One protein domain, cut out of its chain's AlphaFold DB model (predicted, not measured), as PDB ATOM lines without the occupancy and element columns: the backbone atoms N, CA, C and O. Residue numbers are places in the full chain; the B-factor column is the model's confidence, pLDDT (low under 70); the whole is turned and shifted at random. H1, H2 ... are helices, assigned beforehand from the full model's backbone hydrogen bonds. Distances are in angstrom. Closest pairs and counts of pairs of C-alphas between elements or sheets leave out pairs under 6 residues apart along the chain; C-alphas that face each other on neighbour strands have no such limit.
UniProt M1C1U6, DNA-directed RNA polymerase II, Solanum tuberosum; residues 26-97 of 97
ATOM      1  N   GLY A  26     118.464 156.846 122.048       81.12
ATOM      2  CA  GLY A  26     117.834 156.360 120.825       81.12
ATOM      3  C   GLY A  26     117.647 154.847 120.781       81.12
ATOM      4  O   GLY A  26     117.931 154.105 121.717       81.12
ATOM      5  N   THR A  27     117.141 154.350 119.653       87.25
ATOM      6  CA  THR A  27     116.894 152.907 119.519       87.25
ATOM      7  C   THR A  27     118.186 152.139 119.237       87.25
ATOM      8  O   THR A  27     119.054 152.593 118.481       87.25
ATOM      9  N   VAL A  28     118.248 150.896 119.721       87.94
ATOM     10  CA  VAL A  28     119.321 149.940 119.387       87.94
ATOM     11  C   VAL A  28     119.405 149.684 117.874       87.94
ATOM     12  O   VAL A  28     120.488 149.461 117.336       87.94
ATOM     13  N   GLU A  29     118.278 149.726 117.155       88.38
ATOM     14  CA  GLU A  29     118.255 149.576 115.693       88.38
ATOM     15  C   GLU A  29     119.030 150.702 115.004       88.38
ATOM     16  O   GLU A  29     119.933 150.419 114.219       88.38
ATOM     17  N   SER A  30     118.744 151.966 115.337       90.19
ATOM     18  CA  SER A  30     119.444 153.114 114.746       90.19
ATOM     19  C   SER A  30     120.953 153.064 114.996       90.19
ATOM     20  O   SER A  30     121.728 153.316 114.074       90.19
ATOM     21  N   HIS A  31     121.370 152.656 116.198       91.69
ATOM     22  CA  HIS A  31     122.779 152.506 116.556       91.69
ATOM     23  C   HIS A  31     123.465 151.402 115.734       91.69
ATOM     24  O   HIS A  31     124.543 151.610 115.176       91.69
ATOM     25  N   ARG A  32     122.819 150.236 115.584       92.25
ATOM     26  CA  ARG A  32     123.342 149.136 114.754       92.25
ATOM     27  C   ARG A  32     123.494 149.547 113.289       92.25
ATOM     28  O   ARG A  32     124.541 149.292 112.697       92.25
ATOM     29  N   TYR A  33     122.484 150.201 112.715       92.75
ATOM     30  CA  TYR A  33     122.544 150.666 111.326       92.75
ATOM     31  C   TYR A  33     123.596 151.755 111.115       92.75
ATOM     32  O   TYR A  33     124.273 151.747 110.087       92.75
ATOM     33  N   PHE A  34     123.764 152.657 112.083       93.38
ATOM     34  CA  PHE A  34     124.813 153.668 112.057       93.38
ATOM     35  C   PHE A  34     126.206 153.033 111.980       93.38
ATOM     36  O   PHE A  34     126.965 153.338 111.058       93.38
ATOM     37  N   LEU A  35     126.514 152.096 112.884       94.06
ATOM     38  CA  LEU A  35     127.803 151.399 112.889       94.06
ATOM     39  C   LEU A  35     128.029 150.615 111.592       94.06
ATOM     40  O   LEU A  35     129.073 150.767 110.961       94.06
ATOM     41  N   ALA A  36     127.032 149.844 111.147       93.38
ATOM     42  CA  ALA A  36     127.125 149.078 109.906       93.38
ATOM     43  C   ALA A  36     127.395 149.981 108.691       93.38
ATOM     44  O   ALA A  36     128.251 149.677 107.859       93.38
ATOM     45  N   ARG A  37     126.702 151.123 108.599       92.75
ATOM     46  CA  ARG A  37     126.916 152.108 107.533       92.75
ATOM     47  C   ARG A  37     128.322 152.693 107.590       92.75
ATOM     48  O   ARG A  37     128.964 152.778 106.545       92.75
ATOM     49  N   LYS A  38     128.799 153.081 108.775       94.12
ATOM     50  CA  LYS A  38     130.136 153.660 108.951       94.12
ATOM     51  C   LYS A  38     131.225 152.688 108.502       94.12
ATOM     52  O   LYS A  38     132.034 153.047 107.651       94.12
ATOM     53  N   THR A  39     131.154 151.438 108.956       95.19
ATOM     54  CA  THR A  39     132.076 150.381 108.521       95.19
ATOM     55  C   THR A  39     132.025 150.174 107.007       95.19
ATOM     56  O   THR A  39     133.068 150.080 106.369       95.19
ATOM     57  N   MET A  40     130.841 150.162 106.383       93.44
ATOM     58  CA  MET A  40     130.747 150.050 104.921       93.44
ATOM     59  C   MET A  40     131.386 151.237 104.187       93.44
ATOM     60  O   MET A  40     132.045 151.027 103.170       93.44
ATOM     61  N   LEU A  41     131.212 152.468 104.673       93.75
ATOM     62  CA  LEU A  41     131.824 153.660 104.073       93.75
ATOM     63  C   LEU A  41     133.355 153.621 104.171       93.75
ATOM     64  O   LEU A  41     134.031 153.915 103.184       93.75
ATOM     65  N   GLU A  42     133.894 153.201 105.315       94.25
ATOM     66  CA  GLU A  42     135.331 152.967 105.509       94.25
ATOM     67  C   GLU A  42     135.837 151.879 104.548       94.25
ATOM     68  O   GLU A  42     136.748 152.118 103.759       94.25
ATOM     69  N   MET A  43     135.148 150.737 104.487       95.31
ATOM     70  CA  MET A  43     135.470 149.641 103.572       95.31
ATOM     71  C   MET A  43     135.401 150.032 102.085       95.31
ATOM     72  O   MET A  43     136.116 149.461 101.261       95.31
ATOM     73  N   LEU A  44     134.503 150.941 101.694       91.69
ATOM     74  CA  LEU A  44     134.433 151.463 100.326       91.69
ATOM     75  C   LEU A  44     135.593 152.423 100.056       91.69
ATOM     76  O   LEU A  44     136.235 152.339  99.009       91.69
ATOM     77  N   LYS A  45     135.906 153.309 101.002       91.56
ATOM     78  CA  LYS A  45     137.047 154.220 100.893       91.56
ATOM     79  C   LYS A  45     138.364 153.456 100.728       91.56
ATOM     80  O   LYS A  45     139.128 153.781  99.819       91.56
ATOM     81  N   ASP A  46     138.580 152.414 101.528       91.81
ATOM     82  CA  ASP A  46     139.777 151.564 101.467       91.81
ATOM     83  C   ASP A  46     139.910 150.835 100.123       91.81
ATOM     84  O   ASP A  46     141.014 150.613  99.630       91.81
ATOM     85  N   ARG A  47     138.781 150.524  99.474       90.75
ATOM     86  CA  ARG A  47     138.733 149.928  98.129       90.75
ATOM     87  C   ARG A  47     138.910 150.929  96.985       90.75
ATOM     88  O   ARG A  47     138.779 150.540  95.831       90.75
ATOM     89  N   GLY A  48     139.187 152.200  97.269       88.81
ATOM     90  CA  GLY A  48     139.412 153.214  96.236       88.81
ATOM     91  C   GLY A  48     138.145 153.917  95.743       88.81
ATOM     92  O   GLY A  48     138.193 154.625  94.734       88.81
ATOM     93  N   PHE A  49     137.015 153.795  96.450       89.69
ATOM     94  CA  PHE A  49     135.833 154.607  96.158       89.69
ATOM     95  C   PHE A  49     135.997 156.054  96.655       89.69
ATOM     96  O   PHE A  49     136.712 156.364  97.615       89.69
ATOM     97  N   ALA A  50     135.340 156.984  95.966       89.75
ATOM     98  CA  ALA A  50     135.341 158.406  96.274       89.75
ATOM     99  C   ALA A  50     134.335 158.710  97.395       89.75
ATOM    100  O   ALA A  50     133.287 159.303  97.156       89.75
ATOM    101  N   ILE A  51     134.650 158.275  98.617       91.56
ATOM    102  CA  ILE A  51     133.873 158.601  99.818       91.56
ATOM    103  C   ILE A  51     134.473 159.851 100.484       91.56
ATOM    104  O   ILE A  51     135.672 159.837 100.799       91.56
ATOM    105  N   PRO A  52     133.696 160.929 100.694       90.06
ATOM    106  CA  PRO A  52     134.160 162.102 101.426       90.06
ATOM    107  C   PRO A  52     134.267 161.799 102.927       90.06
ATOM    108  O   PRO A  52     133.429 161.098 103.493       90.06
ATOM    109  N   ASN A  53     135.279 162.359 103.599       89.44
ATOM    110  CA  ASN A  53     135.468 162.148 105.044       89.44
ATOM    111  C   ASN A  53     134.265 162.639 105.859       89.44
ATOM    112  O   ASN A  53     133.893 161.988 106.826       89.44
ATOM    113  N   SER A  54     133.584 163.695 105.403       90.62
ATOM    114  CA  SER A  54     132.363 164.202 106.039       90.62
ATOM    115  C   SER A  54     131.254 163.153 106.156       90.62
ATOM    116  O   SER A  54     130.449 163.231 107.072       90.62
ATOM    117  N   GLU A  55     131.191 162.165 105.254       88.69
ATOM    118  CA  GLU A  55     130.221 161.070 105.378       88.69
ATOM    119  C   GLU A  55     130.631 160.039 106.441       88.69
ATOM    120  O   GLU A  55     129.762 159.487 107.111       88.69
ATOM    121  N   ILE A  56     131.932 159.803 106.631       91.62
ATOM    122  CA  ILE A  56     132.474 158.863 107.631       91.62
ATOM    123  C   ILE A  56     132.428 159.471 109.040       91.62
ATOM    124  O   ILE A  56     132.141 158.774 110.017       91.62
ATOM    125  N   ASP A  57     132.677 160.775 109.128       93.19
ATOM    126  CA  ASP A  57     132.719 161.536 110.377       93.19
ATOM    127  C   ASP A  57     131.320 161.951 110.868       93.19
ATOM    128  O   ASP A  57     131.206 162.575 111.921       93.19
ATOM    129  N   THR A  58     130.256 161.566 110.147       93.56
ATOM    130  CA  THR A  58     128.861 161.772 110.573       93.56
ATOM    131  C   THR A  58     128.652 161.198 111.974       93.56
ATOM    132  O   THR A  58     128.999 160.045 112.253       93.56
ATOM    133  N   THR A  59     128.046 161.983 112.857       93.69
ATOM    134  CA  THR A  59     127.699 161.564 114.215       93.69
ATOM    135  C   THR A  59     126.430 160.707 114.239       93.69
ATOM    136  O   THR A  59     125.592 160.747 113.335       93.69
ATOM    137  N   LEU A  60     126.240 159.934 115.311       91.69
ATOM    138  CA  LEU A  60     125.014 159.152 115.505       91.69
ATOM    139  C   LEU A  60     123.758 160.044 115.558       91.69
ATOM    140  O   LEU A  60     122.695 159.648 115.077       91.69
ATOM    141  N   GLN A  61     123.880 161.249 116.121       91.50
ATOM    142  CA  GLN A  61     122.786 162.214 116.193       91.50
ATOM    143  C   GLN A  61     122.367 162.679 114.795       91.50
ATOM    144  O   GLN A  61     121.200 162.540 114.437       91.50
ATOM    145  N   GLU A  62     123.314 163.123 113.967       92.81
ATOM    146  CA  GLU A  62     123.041 163.539 112.582       92.81
ATOM    147  C   GLU A  62     122.453 162.390 111.748       92.81
ATOM    148  O   GLU A  62     121.540 162.583 110.941       92.81
ATOM    149  N   PHE A  63     122.934 161.161 111.969       92.56
ATOM    150  CA  PHE A  63     122.367 159.977 111.332       92.56
ATOM    151  C   PHE A  63     120.880 159.806 111.677       92.56
ATOM    152  O   PHE A  63     120.064 159.534 110.794       92.56
ATOM    153  N   ARG A  64     120.502 160.006 112.940       91.62
ATOM    154  CA  ARG A  64     119.107 159.907 113.391       91.62
ATOM    155  C   ARG A  64     118.245 161.066 112.939       91.62
ATOM    156  O   ARG A  64     117.083 160.844 112.624       91.62
ATOM    157  N   GLU A  65     118.788 162.271 112.857       91.44
ATOM    158  CA  GLU A  65     118.075 163.412 112.280       91.44
ATOM    159  C   GLU A  65     117.735 163.152 110.806       91.44
ATOM    160  O   GLU A  65     116.637 163.465 110.345       91.44
ATOM    161  N   LYS A  66     118.639 162.491 110.072       90.12
ATOM    162  CA  LYS A  66     118.461 162.184 108.649       90.12
ATOM    163  C   LYS A  66     117.575 160.962 108.374       90.12
ATOM    164  O   LYS A  66     116.755 160.988 107.450       90.12
ATOM    165  N   TYR A  67     117.762 159.874 109.119       89.00
ATOM    166  CA  TYR A  67     117.122 158.577 108.849       89.00
ATOM    167  C   TYR A  67     116.056 158.179 109.875       89.00
ATOM    168  O   TYR A  67     115.287 157.251 109.625       89.00
ATOM    169  N   GLY A  68     115.957 158.905 110.985       88.62
ATOM    170  CA  GLY A  68     115.044 158.625 112.083       88.62
ATOM    171  C   GLY A  68     115.583 157.594 113.074       88.62
ATOM    172  O   GLY A  68     116.629 156.971 112.892       88.62
ATOM    173  N   GLN A  69     114.810 157.387 114.138       86.94
ATOM    174  CA  GLN A  69     115.094 156.386 115.168       86.94
ATOM    175  C   GLN A  69     114.857 154.948 114.686       86.94
ATOM    176  O   GLN A  69     115.380 154.016 115.279       86.94
ATOM    177  N   ARG A  70     114.081 154.736 113.621       85.44
ATOM    178  CA  ARG A  70     113.866 153.418 113.003       85.44
ATOM    179  C   ARG A  70     114.098 153.549 111.502       85.44
ATOM    180  O   ARG A  70     113.148 153.814 110.767       85.44
ATOM    181  N   PRO A  71     115.363 153.499 111.061       83.94
ATOM    182  CA  PRO A  71     115.695 153.771 109.675       83.94
ATOM    183  C   PRO A  71     115.222 152.626 108.775       83.94
ATOM    184  O   PRO A  71     115.385 151.453 109.101       83.94
ATOM    185  N   ASP A  72     114.656 152.982 107.626       82.81
ATOM    186  CA  ASP A  72     114.314 152.024 106.576       82.81
ATOM    187  C   ASP A  72     115.591 151.584 105.842       82.81
ATOM    188  O   ASP A  72     116.395 152.420 105.414       82.81
ATOM    189  N   ALA A  73     115.771 150.272 105.683       78.56
ATOM    190  CA  ALA A  73     116.902 149.681 104.980       78.56
ATOM    191  C   ALA A  73     117.048 150.208 103.541       78.56
ATOM    192  O   ALA A  73     118.172 150.446 103.097       78.56
ATOM    193  N   GLU A  74     115.945 150.460 102.828       81.12
ATOM    194  CA  GLU A  74     115.999 150.992 101.460       81.12
ATOM    195  C   GLU A  74     116.557 152.419 101.425       81.12
ATOM    196  O   GLU A  74     117.334 152.781 100.535       81.12
ATOM    197  N   ARG A  75     116.230 153.231 102.437       81.69
ATOM    198  CA  ARG A  75     116.717 154.616 102.556       81.69
ATOM    199  C   ARG A  75     118.197 154.688 102.929       81.69
ATOM    200  O   ARG A  75     118.827 155.727 102.724       81.69
ATOM    201  N   LEU A  76     118.768 153.603 103.452       84.06
ATOM    202  CA  LEU A  76     120.180 153.513 103.823       84.06
ATOM    203  C   LEU A  76     121.103 153.154 102.655       84.06
ATOM    204  O   LEU A  76     122.320 153.117 102.852       84.06
ATOM    205  N   ARG A  77     120.563 152.942 101.449       86.12
ATOM    206  CA  ARG A  77     121.347 152.552 100.276       86.12
ATOM    207  C   ARG A  77     122.491 153.534 100.004       86.12
ATOM    208  O   ARG A  77     122.295 154.748  99.947       86.12
ATOM    209  N   ILE A  78     123.690 152.990  99.817       84.38
ATOM    210  CA  ILE A  78     124.908 153.753  99.524       84.38
ATOM    211  C   ILE A  78     125.161 153.696  98.018       84.38
ATOM    212  O   ILE A  78     125.018 152.651  97.385       84.38
ATOM    213  N   SER A  79     125.518 154.826  97.421       79.69
ATOM    214  CA  SER A  79     125.947 154.908  96.024       79.69
ATOM    215  C   SER A  79     127.243 155.696  95.975       79.69
ATOM    216  O   SER A  79     127.264 156.859  96.360       79.69
ATOM    217  N   ALA A  80     128.319 155.053  95.527       81.69
ATOM    218  CA  ALA A  80     129.651 155.637  95.477       81.69
ATOM    219  C   ALA A  80     130.276 155.421  94.099       81.69
ATOM    220  O   ALA A  80     130.073 154.383  93.468       81.69
ATOM    221  N   MET A  81     131.046 156.403  93.640       80.00
ATOM    222  CA  MET A  81     131.818 156.306  92.401       80.00
ATOM    223  C   MET A  81     133.242 155.850  92.714       80.00
ATOM    224  O   MET A  81     133.824 156.275  93.712       80.00
ATOM    225  N   HIS A  82     133.816 154.988  91.878       80.38
ATOM    226  CA  HIS A  82     135.220 154.607  92.009       80.38
ATOM    227  C   HIS A  82     136.127 155.775  91.579       80.38
ATOM    228  O   HIS A  82     135.815 156.466  90.610       80.38
ATOM    229  N   ARG A  83     137.234 156.031  92.295       74.88
ATOM    230  CA  ARG A  83     138.065 157.240  92.091       74.88
ATOM    231  C   ARG A  83     138.743 157.306  90.724       74.88
ATOM    232  O   ARG A  83     138.997 158.396  90.227       74.88
ATOM    233  N   THR A  84     139.070 156.155  90.147       66.19
ATOM    234  CA  THR A  84     139.906 156.054  88.939       66.19
ATOM    235  C   THR A  84     139.244 155.294  87.797       66.19
ATOM    236  O   THR A  84     139.788 155.267  86.700       66.19
ATOM    237  N   ASP A  85     138.080 154.692  88.036       58.31
ATOM    238  CA  ASP A  85     137.426 153.815  87.068       58.31
ATOM    239  C   ASP A  85     135.931 154.145  87.014       58.31
ATOM    240  O   ASP A  85     135.111 153.607  87.756       58.31
ATOM    241  N   LEU A  86     135.579 155.112  86.165       57.06
ATOM    242  CA  LEU A  86     134.206 155.610  86.014       57.06
ATOM    243  C   LEU A  86     133.258 154.568  85.389       57.06
ATOM    244  O   LEU A  86     132.055 154.813  85.298       57.06
ATOM    245  N   THR A  87     133.778 153.411  84.966       53.84
ATOM    246  CA  THR A  87     133.023 152.343  84.300       53.84
ATOM    247  C   THR A  87     132.504 151.282  85.283       53.84
ATOM    248  O   THR A  87     131.526 150.601  84.982       53.84
ATOM    249  N   ASN A  88     133.062 151.190  86.498       53.41
ATOM    250  CA  ASN A  88     132.652 150.222  87.524       53.41
ATOM    251  C   ASN A  88     131.711 150.847  88.572       53.41
ATOM    252  O   ASN A  88     132.087 151.142  89.709       53.41
ATOM    253  N   LYS A  89     130.439 151.039  88.199       51.97
ATOM    254  CA  LYS A  89     129.373 151.385  89.152       51.97
ATOM    255  C   LYS A  89     128.941 150.130  89.919       51.97
ATOM    256  O   LYS A  89     128.079 149.385  89.462       51.97
ATOM    257  N   ALA A  90     129.519 149.908  91.096       56.72
ATOM    258  CA  ALA A  90     129.109 148.819  91.977       56.72
ATOM    259  C   ALA A  90     127.888 149.230  92.821       56.72
ATOM    260  O   ALA A  90     127.939 150.190  93.588       56.72
ATOM    261  N   SER A  91     126.777 148.505  92.669       53.38
ATOM    262  CA  SER A  91     125.572 148.643  93.494       53.38
ATOM    263  C   SER A  91     125.468 147.420  94.397       53.38
ATOM    264  O   SER A  91     124.985 146.379  93.959       53.38
ATOM    265  N   TYR A  92     125.927 147.529  95.643       56.97
ATOM    266  CA  TYR A  92     125.781 146.451  96.621       56.97
ATOM    267  C   TYR A  92     124.441 146.589  97.359       56.97
ATOM    268  O   TYR A  92     124.164 147.666  97.897       56.97
ATOM    269  N   PRO A  93     123.595 145.543  97.391       50.59
ATOM    270  CA  PRO A  93     122.457 145.508  98.293       50.59
ATOM    271  C   PRO A  93     122.976 145.410  99.728       50.59
ATOM    272  O   PRO A  93     123.868 144.621 100.042       50.59
ATOM    273  N   SER A  94     122.442 146.261 100.591       54.28
ATOM    274  CA  SER A  94     122.718 146.224 102.017       54.28
ATOM    275  C   SER A  94     122.176 144.920 102.617       54.28
ATOM    276  O   SER A  94     121.032 144.556 102.357       54.28
ATOM    277  N   PHE A  95     123.019 144.285 103.442       54.00
ATOM    278  CA  PHE A  95     122.790 143.084 104.264       54.00
ATOM    279  C   PHE A  95     122.983 141.734 103.545       54.00
ATOM    280  O   PHE A  95     122.072 141.192 102.928       54.00
ATOM    281  N   LEU A  96     124.183 141.154 103.693       46.28
ATOM    282  CA  LEU A  96     124.355 139.701 103.636       46.28
ATOM    283  C   LEU A  96     124.160 139.128 105.047       46.28
ATOM    284  O   LEU A  96     124.974 139.408 105.922       46.28
ATOM    285  N   SER A  97     123.082 138.337 105.136       43.06
ATOM    286  CA  SER A  97     122.661 137.292 106.088       43.06
ATOM    287  C   SER A  97     122.632 137.562 107.589       43.06
ATOM    288  O   SER A  97     123.668 137.915 108.182       43.06
TER     289      SER A  97
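Overview. This is residues 26 to 97 of the 97 residues of the protein "DNA-directed RNA polymerase II" of Solanum tuberosum (UniProt M1C1U6). What would one see first? One long helix, H1, makes a straight rod, and two short helices, H2 and H3, pack on it at two places along its length. The long stretch of residues 68 to 97, with no named element, runs alongside H1 past its last residue and then folds back on itself as a long open loop. What is the make-up? The 72 printed residues hold H1, H2 and H3 in that order and no named strand; the class is all helix, with 31 of the 72 residues, under half, in named elements. The whole is compact, with a radius of gyration of the C-alphas of 12.7 A and spans of 39 by 26 by 17 A.

Arrangement. What does H1, residues 28 to 46, touch? With residues 38 to 42 alone it touches H2, residues 53 to 56; the closest C-alphas, of Lys 38 and Ile 56, are 5.9 A apart. With residues 30 to 34 alone it touches H3, residues 60 to 67, about perpendicular at 84 degrees; the closest C-alphas, of Phe 34 and Leu 60, are 6.5 A apart. How do H2 and H3 stand? They are apart, though a tight link of 3 residues joins them. What do the backbones show? In H1 and H3 every O i to N i+4 pair is within hydrogen-bond range; H2 is too short for such a pair.

Along the chain. Where does H1 lie? It runs 27.2 A from C-alpha 28 at (119.321, 149.940, 119.387) to C-alpha 46 at (139.777, 151.564, 101.467). Where does H3 end? It measures 10.3 A and ends with C-alpha 67 at (117.122, 158.577, 108.849).

Size, cuts and confidence. How large is it? The two C-alphas farthest apart, of Gly 26 and Thr 87, are 39.8 A apart, and the printed part has no cut. Where is confidence low? Residues 84 to 97 are under 70, and the mean pLDDT of the printed part is 82.2.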